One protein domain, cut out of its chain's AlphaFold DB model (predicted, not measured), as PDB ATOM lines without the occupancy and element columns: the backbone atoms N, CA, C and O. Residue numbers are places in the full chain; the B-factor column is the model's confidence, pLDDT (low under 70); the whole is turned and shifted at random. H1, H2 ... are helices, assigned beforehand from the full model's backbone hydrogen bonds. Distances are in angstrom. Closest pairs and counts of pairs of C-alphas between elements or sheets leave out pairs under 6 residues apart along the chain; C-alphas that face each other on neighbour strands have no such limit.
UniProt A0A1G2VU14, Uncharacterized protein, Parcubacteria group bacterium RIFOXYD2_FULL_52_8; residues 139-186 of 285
ATOM      1  N   GLN A 139     -16.507   2.737 -34.631       86.94
ATOM      2  CA  GLN A 139     -15.260   1.980 -34.834       86.94
ATOM      3  C   GLN A 139     -14.718   1.949 -36.280       86.94
ATOM      4  O   GLN A 139     -13.797   1.189 -36.573       86.94
ATOM      5  N   GLY A 140     -15.228   2.802 -37.174       87.88
ATOM      6  CA  GLY A 140     -14.802   2.858 -38.571       87.88
ATOM      7  C   GLY A 140     -15.393   1.755 -39.448       87.88
ATOM      8  O   GLY A 140     -14.825   1.470 -40.501       87.88
ATOM      9  N   CYS A 141     -16.498   1.126 -39.033       88.00
ATOM     10  CA  CYS A 141     -17.241   0.209 -39.895       88.00
ATOM     11  C   CYS A 141     -17.774   0.936 -41.146       88.00
ATOM     12  O   CYS A 141     -17.939   2.157 -41.149       88.00
ATOM     13  N   THR A 142     -18.090   0.186 -42.200       82.75
ATOM     14  CA  THR A 142     -18.749   0.699 -43.413       82.75
ATOM     15  C   THR A 142     -19.717  -0.343 -43.966       82.75
ATOM     16  O   THR A 142     -19.447  -1.540 -43.841       82.75
ATOM     17  N   GLY A 143     -20.799   0.091 -44.614       76.81
ATOM     18  CA  GLY A 143     -21.776  -0.806 -45.244       76.81
ATOM     19  C   GLY A 143     -22.374  -1.816 -44.260       76.81
ATOM     20  O   GLY A 143     -22.624  -1.499 -43.095       76.81
ATOM     21  N   THR A 144     -22.535  -3.063 -44.707       78.50
ATOM     22  CA  THR A 144     -23.117  -4.164 -43.916       78.50
ATOM     23  C   THR A 144     -22.371  -4.448 -42.610       78.50
ATOM     24  O   THR A 144     -22.989  -4.841 -41.624       78.50
ATOM     25  N   ALA A 145     -21.064  -4.168 -42.538       86.00
ATOM     26  CA  ALA A 145     -20.300  -4.325 -41.300       86.00
ATOM     27  C   ALA A 145     -20.803  -3.397 -40.177       86.00
ATOM     28  O   ALA A 145     -20.684  -3.735 -38.999       86.00
ATOM     29  N   CYS A 146     -21.374  -2.233 -40.518       87.31
ATOM     30  CA  CYS A 146     -22.018  -1.374 -39.528       87.31
ATOM     31  C   CYS A 146     -23.340  -1.947 -39.035       87.31
ATOM     32  O   CYS A 146     -23.618  -1.860 -37.842       87.31
ATOM     33  N   GLU A 147     -24.129  -2.559 -39.916       84.50
ATOM     34  CA  GLU A 147     -25.376  -3.216 -39.519       84.50
ATOM     35  C   GLU A 147     -25.097  -4.356 -38.540       84.50
ATOM     36  O   GLU A 147     -25.714  -4.433 -37.478       84.50
ATOM     37  N   GLU A 148     -24.107  -5.195 -38.854       89.25
ATOM     38  CA  GLU A 148     -23.667  -6.279 -37.979       89.25
ATOM     39  C   GLU A 148     -23.163  -5.749 -36.636       89.25
ATOM     40  O   GLU A 148     -23.550  -6.266 -35.588       89.25
ATOM     41  N   TYR A 149     -22.344  -4.689 -36.645       89.88
ATOM     42  CA  TYR A 149     -21.855  -4.060 -35.421       89.88
ATOM     43  C   TYR A 149     -23.003  -3.530 -34.558       89.88
ATOM     44  O   TYR A 149     -23.048  -3.811 -33.361       89.88
ATOM     45  N   CYS A 150     -23.942  -2.792 -35.149       90.81
ATOM     46  CA  CYS A 150     -25.060  -2.185 -34.431       90.81
ATOM     47  C   CYS A 150     -26.097  -3.202 -33.947       90.81
ATOM     48  O   CYS A 150     -26.794  -2.932 -32.971       90.81
ATOM     49  N   ALA A 151     -26.186  -4.370 -34.588       88.56
ATOM     50  CA  ALA A 151     -27.054  -5.465 -34.165       88.56
ATOM     51  C   ALA A 151     -26.514  -6.239 -32.948       88.56
ATOM     52  O   ALA A 151     -27.253  -7.022 -32.342       88.56
ATOM     53  N   LEU A 152     -25.239  -6.059 -32.580       86.19
ATOM     54  CA  LEU A 152     -24.669  -6.721 -31.410       86.19
ATOM     55  C   LEU A 152     -25.169  -6.074 -30.106       86.19
ATOM     56  O   LEU A 152     -25.091  -4.851 -29.953       86.19
ATOM     57  N   PRO A 153     -25.595  -6.887 -29.118       80.50
ATOM     58  CA  PRO A 153     -26.004  -6.379 -27.817       80.50
ATOM     59  C   PRO A 153     -24.913  -5.535 -27.156       80.50
ATOM     60  O   PRO A 153     -23.784  -5.994 -26.973       80.50
ATOM     61  N   GLY A 154     -25.267  -4.324 -26.737       84.81
ATOM     62  CA  GLY A 154     -24.359  -3.369 -26.104       84.81
ATOM     63  C   GLY A 154     -23.835  -2.273 -27.034       84.81
ATOM     64  O   GLY A 154     -23.345  -1.265 -26.520       84.81
ATOM     65  N   ASN A 155     -23.977  -2.420 -28.355       92.06
ATOM     66  CA  ASN A 155     -23.521  -1.431 -29.339       92.06
ATOM     67  C   ASN A 155     -24.616  -0.432 -29.749       92.06
ATOM     68  O   ASN A 155     -24.323   0.585 -30.376       92.06
ATOM     69  N   GLU A 156     -25.870  -0.671 -29.359       90.56
ATOM     70  CA  GLU A 156     -27.036   0.098 -29.808       90.56
ATOM     71  C   GLU A 156     -26.907   1.576 -29.425       90.56
ATOM     72  O   GLU A 156     -27.176   2.468 -30.225       90.56
ATOM     73  N   VAL A 157     -26.426   1.846 -28.206       92.62
ATOM     74  CA  VAL A 157     -26.229   3.215 -27.703       92.62
ATOM     75  C   VAL A 157     -25.210   3.978 -28.544       92.62
ATOM     76  O   VAL A 157     -25.437   5.141 -28.870       92.62
ATOM     77  N   GLU A 158     -24.092   3.341 -28.898       94.94
ATOM     78  CA  GLU A 158     -23.052   3.983 -29.704       94.94
ATOM     79  C   GLU A 158     -23.555   4.255 -31.123       94.94
ATOM     80  O   GLU A 158     -23.322   5.339 -31.650       94.94
ATOM     81  N   CYS A 159     -24.299   3.317 -31.713       94.31
ATOM     82  CA  CYS A 159     -24.888   3.491 -33.037       94.31
ATOM     83  C   CYS A 159     -25.939   4.606 -33.082       94.31
ATOM     84  O   CYS A 159     -25.920   5.417 -34.007       94.31
ATOM     85  N   ILE A 160     -26.807   4.708 -32.072       94.56
ATOM     86  CA  ILE A 160     -27.813   5.778 -31.990       94.56
ATOM     87  C   ILE A 160     -27.143   7.143 -31.789       94.56
ATOM     88  O   ILE A 160     -27.475   8.108 -32.477       94.56
ATOM     89  N   GLU A 161     -26.171   7.246 -30.879       94.56
ATOM     90  CA  GLU A 161     -25.434   8.500 -30.677       94.56
ATOM     91  C   GLU A 161     -24.611   8.886 -31.914       94.56
ATOM     92  O   GLU A 161     -24.550  10.065 -32.269       94.56
ATOM     93  N   PHE A 162     -24.035   7.909 -32.620       93.38
ATOM     94  CA  PHE A 162     -23.377   8.142 -33.899       93.38
ATOM     95  C   PHE A 162     -24.356   8.699 -34.933       93.38
ATOM     96  O   PHE A 162     -24.109   9.785 -35.462       93.38
ATOM     97  N   ALA A 163     -25.478   8.016 -35.173       91.00
ATOM     98  CA  ALA A 163     -26.479   8.427 -36.151       91.00
ATOM     99  C   ALA A 163     -26.985   9.847 -35.859       91.00
ATOM    100  O   ALA A 163     -27.001  10.705 -36.740       91.00
ATOM    101  N   LYS A 164     -27.267  10.148 -34.587       92.88
ATOM    102  CA  LYS A 164     -27.636  11.490 -34.120       92.88
ATOM    103  C   LYS A 164     -26.534  12.519 -34.379       92.88
ATOM    104  O   LYS A 164     -26.824  13.626 -34.825       92.88
ATOM    105  N   SER A 165     -25.268  12.185 -34.116       90.19
ATOM    106  CA  SER A 165     -24.135  13.098 -34.342       90.19
ATOM    107  C   SER A 165     -23.909  13.428 -35.820       90.19
ATOM    108  O   SER A 165     -23.367  14.488 -36.138       90.19
ATOM    109  N   LYS A 166     -24.324  12.520 -36.709       86.12
ATOM    110  CA  LYS A 166     -24.250  12.657 -38.164       86.12
ATOM    111  C   LYS A 166     -25.528  13.216 -38.787       86.12
ATOM    112  O   LYS A 166     -25.562  13.409 -39.990       86.12
ATOM    113  N   GLY A 167     -26.554  13.497 -37.981       85.00
ATOM    114  CA  GLY A 167     -27.845  13.974 -38.474       85.00
ATOM    115  C   GLY A 167     -28.654  12.916 -39.230       85.00
ATOM    116  O   GLY A 167     -29.619  13.276 -39.888       85.00
ATOM    117  N   LEU A 168     -28.289  11.634 -39.115       84.69
ATOM    118  CA  LEU A 168     -28.980  10.511 -39.765       84.69
ATOM    119  C   LEU A 168     -30.305  10.154 -39.079       84.69
ATOM    120  O   LEU A 168     -31.132   9.461 -39.657       84.69
ATOM    121  N   ILE A 169     -30.494  10.605 -37.837       86.94
ATOM    122  CA  ILE A 169     -31.747  10.477 -37.088       86.94
ATOM    123  C   ILE A 169     -32.056  11.788 -36.371       86.94
ATOM    124  O   ILE A 169     -31.149  12.526 -35.962       86.94
ATOM    125  N   ASP A 170     -33.343  12.063 -36.176       92.75
ATOM    126  CA  ASP A 170     -33.777  13.247 -35.445       92.75
ATOM    127  C   ASP A 170     -33.349  13.163 -33.961       92.75
ATOM    128  O   ASP A 170     -33.444  12.099 -33.338       92.75
ATOM    129  N   PRO A 171     -32.898  14.266 -33.330       94.38
ATOM    130  CA  PRO A 171     -32.488  14.247 -31.927       94.38
ATOM    131  C   PRO A 171     -33.574  13.781 -30.946       94.38
ATOM    132  O   PRO A 171     -33.242  13.259 -29.877       94.38
ATOM    133  N   SER A 172     -34.854  13.996 -31.261       93.19
ATOM    134  CA  SER A 172     -35.973  13.528 -30.440       93.19
ATOM    135  C   SER A 172     -36.203  12.027 -30.592       93.19
ATOM    136  O   SER A 172     -36.378  11.355 -29.575       93.19
ATOM    137  N   GLU A 173     -36.081  11.496 -31.809       93.94
ATOM    138  CA  GLU A 173     -36.126  10.058 -32.083       93.94
ATOM    139  C   GLU A 173     -34.966   9.331 -31.385       93.94
ATOM    140  O   GLU A 173     -35.179   8.370 -30.648       93.94
ATOM    141  N   ALA A 174     -33.744   9.857 -31.505       94.19
ATOM    142  CA  ALA A 174     -32.576   9.324 -30.806       94.19
ATOM    143  C   ALA A 174     -32.794   9.269 -29.285       94.19
ATOM    144  O   ALA A 174     -32.466   8.286 -28.621       94.19
ATOM    145  N   LYS A 175     -33.379  10.328 -28.712       95.88
ATOM    146  CA  LYS A 175     -33.687  10.389 -27.280       95.88
ATOM    147  C   LYS A 175     -34.721   9.339 -26.873       95.88
ATOM    148  O   LYS A 175     -34.581   8.752 -25.799       95.88
ATOM    149  N   GLU A 176     -35.755   9.129 -27.681       94.06
ATOM    150  CA  GLU A 176     -36.767   8.101 -27.432       94.06
ATOM    151  C   GLU A 176     -36.130   6.708 -27.409       94.06
ATOM    152  O   GLU A 176     -36.254   5.997 -26.411       94.06
ATOM    153  N   GLN A 177     -35.348   6.367 -28.433       90.56
ATOM    154  CA  GLN A 177     -34.672   5.071 -28.531       90.56
ATOM    155  C   GLN A 177     -33.702   4.827 -27.362       90.56
ATOM    156  O   GLN A 177     -33.725   3.764 -26.739       90.56
ATOM    157  N   LEU A 178     -32.900   5.832 -26.991       91.62
ATOM    158  CA  LEU A 178     -32.008   5.746 -25.828       91.62
ATOM    159  C   LEU A 178     -32.782   5.559 -24.518       91.62
ATOM    160  O   LEU A 178     -32.355   4.790 -23.657       91.62
ATOM    161  N   THR A 179     -33.942   6.207 -24.376       90.75
ATOM    162  CA  THR A 179     -34.802   6.041 -23.196       90.75
ATOM    163  C   THR A 179     -35.303   4.602 -23.089       90.75
ATOM    164  O   THR A 179     -35.234   4.020 -22.009       90.75
ATOM    165  N   LEU A 180     -35.742   3.997 -24.196       85.88
ATOM    166  CA  LEU A 180     -36.188   2.601 -24.219       85.88
ATOM    167  C   LEU A 180     -35.061   1.635 -23.826       85.88
ATOM    168  O   LEU A 180     -35.280   0.719 -23.031       85.88
ATOM    169  N   ILE A 181     -33.843   1.866 -24.322       83.94
ATOM    170  CA  ILE A 181     -32.665   1.069 -23.955       83.94
ATOM    171  C   ILE A 181     -32.360   1.203 -22.457       83.94
ATOM    172  O   ILE A 181     -32.115   0.202 -21.779       83.94
ATOM    173  N   ASP A 182     -32.393   2.419 -21.915       85.12
ATOM    174  CA  ASP A 182     -32.164   2.659 -20.488       85.12
ATOM    175  C   ASP A 182     -33.244   2.010 -19.617       85.12
ATOM    176  O   ASP A 182     -32.948   1.460 -18.553       85.12
ATOM    177  N   GLU A 183     -34.499   2.025 -20.063       80.81
ATOM    178  CA  GLU A 183     -35.601   1.338 -19.393       80.81
ATOM    179  C   GLU A 183     -35.464  -0.183 -19.438       80.81
ATOM    180  O   GLU A 183     -35.712  -0.835 -18.422       80.81
ATOM    181  N   ALA A 184     -34.987  -0.741 -20.551       75.06
ATOM    182  CA  ALA A 184     -34.686  -2.163 -20.676       75.06
ATOM    183  C   ALA A 184     -33.504  -2.602 -19.787       75.06
ATOM    184  O   ALA A 184     -33.498  -3.723 -19.276       75.06
ATOM    185  N   LYS A 185     -32.524  -1.715 -19.553       71.12
ATOM    186  CA  LYS A 185     -31.369  -1.957 -18.666       71.12
ATOM    187  C   LYS A 185     -31.701  -1.863 -17.182       71.12
ATOM    188  O   LYS A 185     -30.940  -2.384 -16.360       71.12
ATOM    189  N   LYS A 186     -32.800  -1.196 -16.800       68.94
ATOM    190  CA  LYS A 186     -33.214  -1.142 -15.391       68.94
ATOM    191  C   LYS A 186     -33.415  -2.580 -14.913       68.94
ATOM    192  O   LYS A 186     -34.215  -3.307 -15.505       68.94
TER     193      LYS A 186
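Overview. This is residues 139 to 186 of the 285 residues of an uncharacterized protein of Parcubacteria group bacterium RIFOXYD2_FULL_52_8 (UniProt A0A1G2VU14). The longest helix, H3, and H2 lie side by side as a helical hairpin, running opposite ways. The short helix H1 is set off at a steep angle near the beginning of H2, apart from H3. The printed part has 48 residues with three named helices, in the order H1, H2, H3, and no named strand; its class is all helix. The whole is compact, with a radius of gyration of the C-alphas of 10.9 A and spans of 29 by 23 by 13 A.

Arrangement. H3, residues 171 to 185, touches H2, residues 156 to 165. Their closest C-alphas, those of Pro 171 and Lys 164, are 6.0 A apart. The two form a hairpin, with a shallow tilt of 14 degrees, opposite ways. H1, residues 144 to 151, is close to H2 but not clearly touching; their closest C-alphas, those of Cys 150 and Glu 156, are 5.5 A apart. H1 and H2 stand at a steep tilt of 61 degrees, opposite ways. H1 and H3 are apart. In H1, H2 and H3 every O i to N i+4 pair is within hydrogen-bond range.

Along the chain. H3 measures 21.0 A from its first to its last C-alpha and ends with C-alpha 185 at (-31.369, -1.957, -18.666). H2 measures 14.1 A and begins with C-alpha 156 at (-27.036, 0.098, -29.808). H1 measures 10.6 A and begins with C-alpha 144 at (-23.117, -4.164, -43.916).

Size, cuts and confidence. The two C-alphas farthest apart, those of Gly 143 and Lys 186, are 32.0 A from each other. The printed part has no cut. The links from H1 to H2, 4 residues, and from H2 to H3, 5 residues, are tight. The mean pLDDT of the printed part is 87.8, and one residue, Lys 186, is under 70.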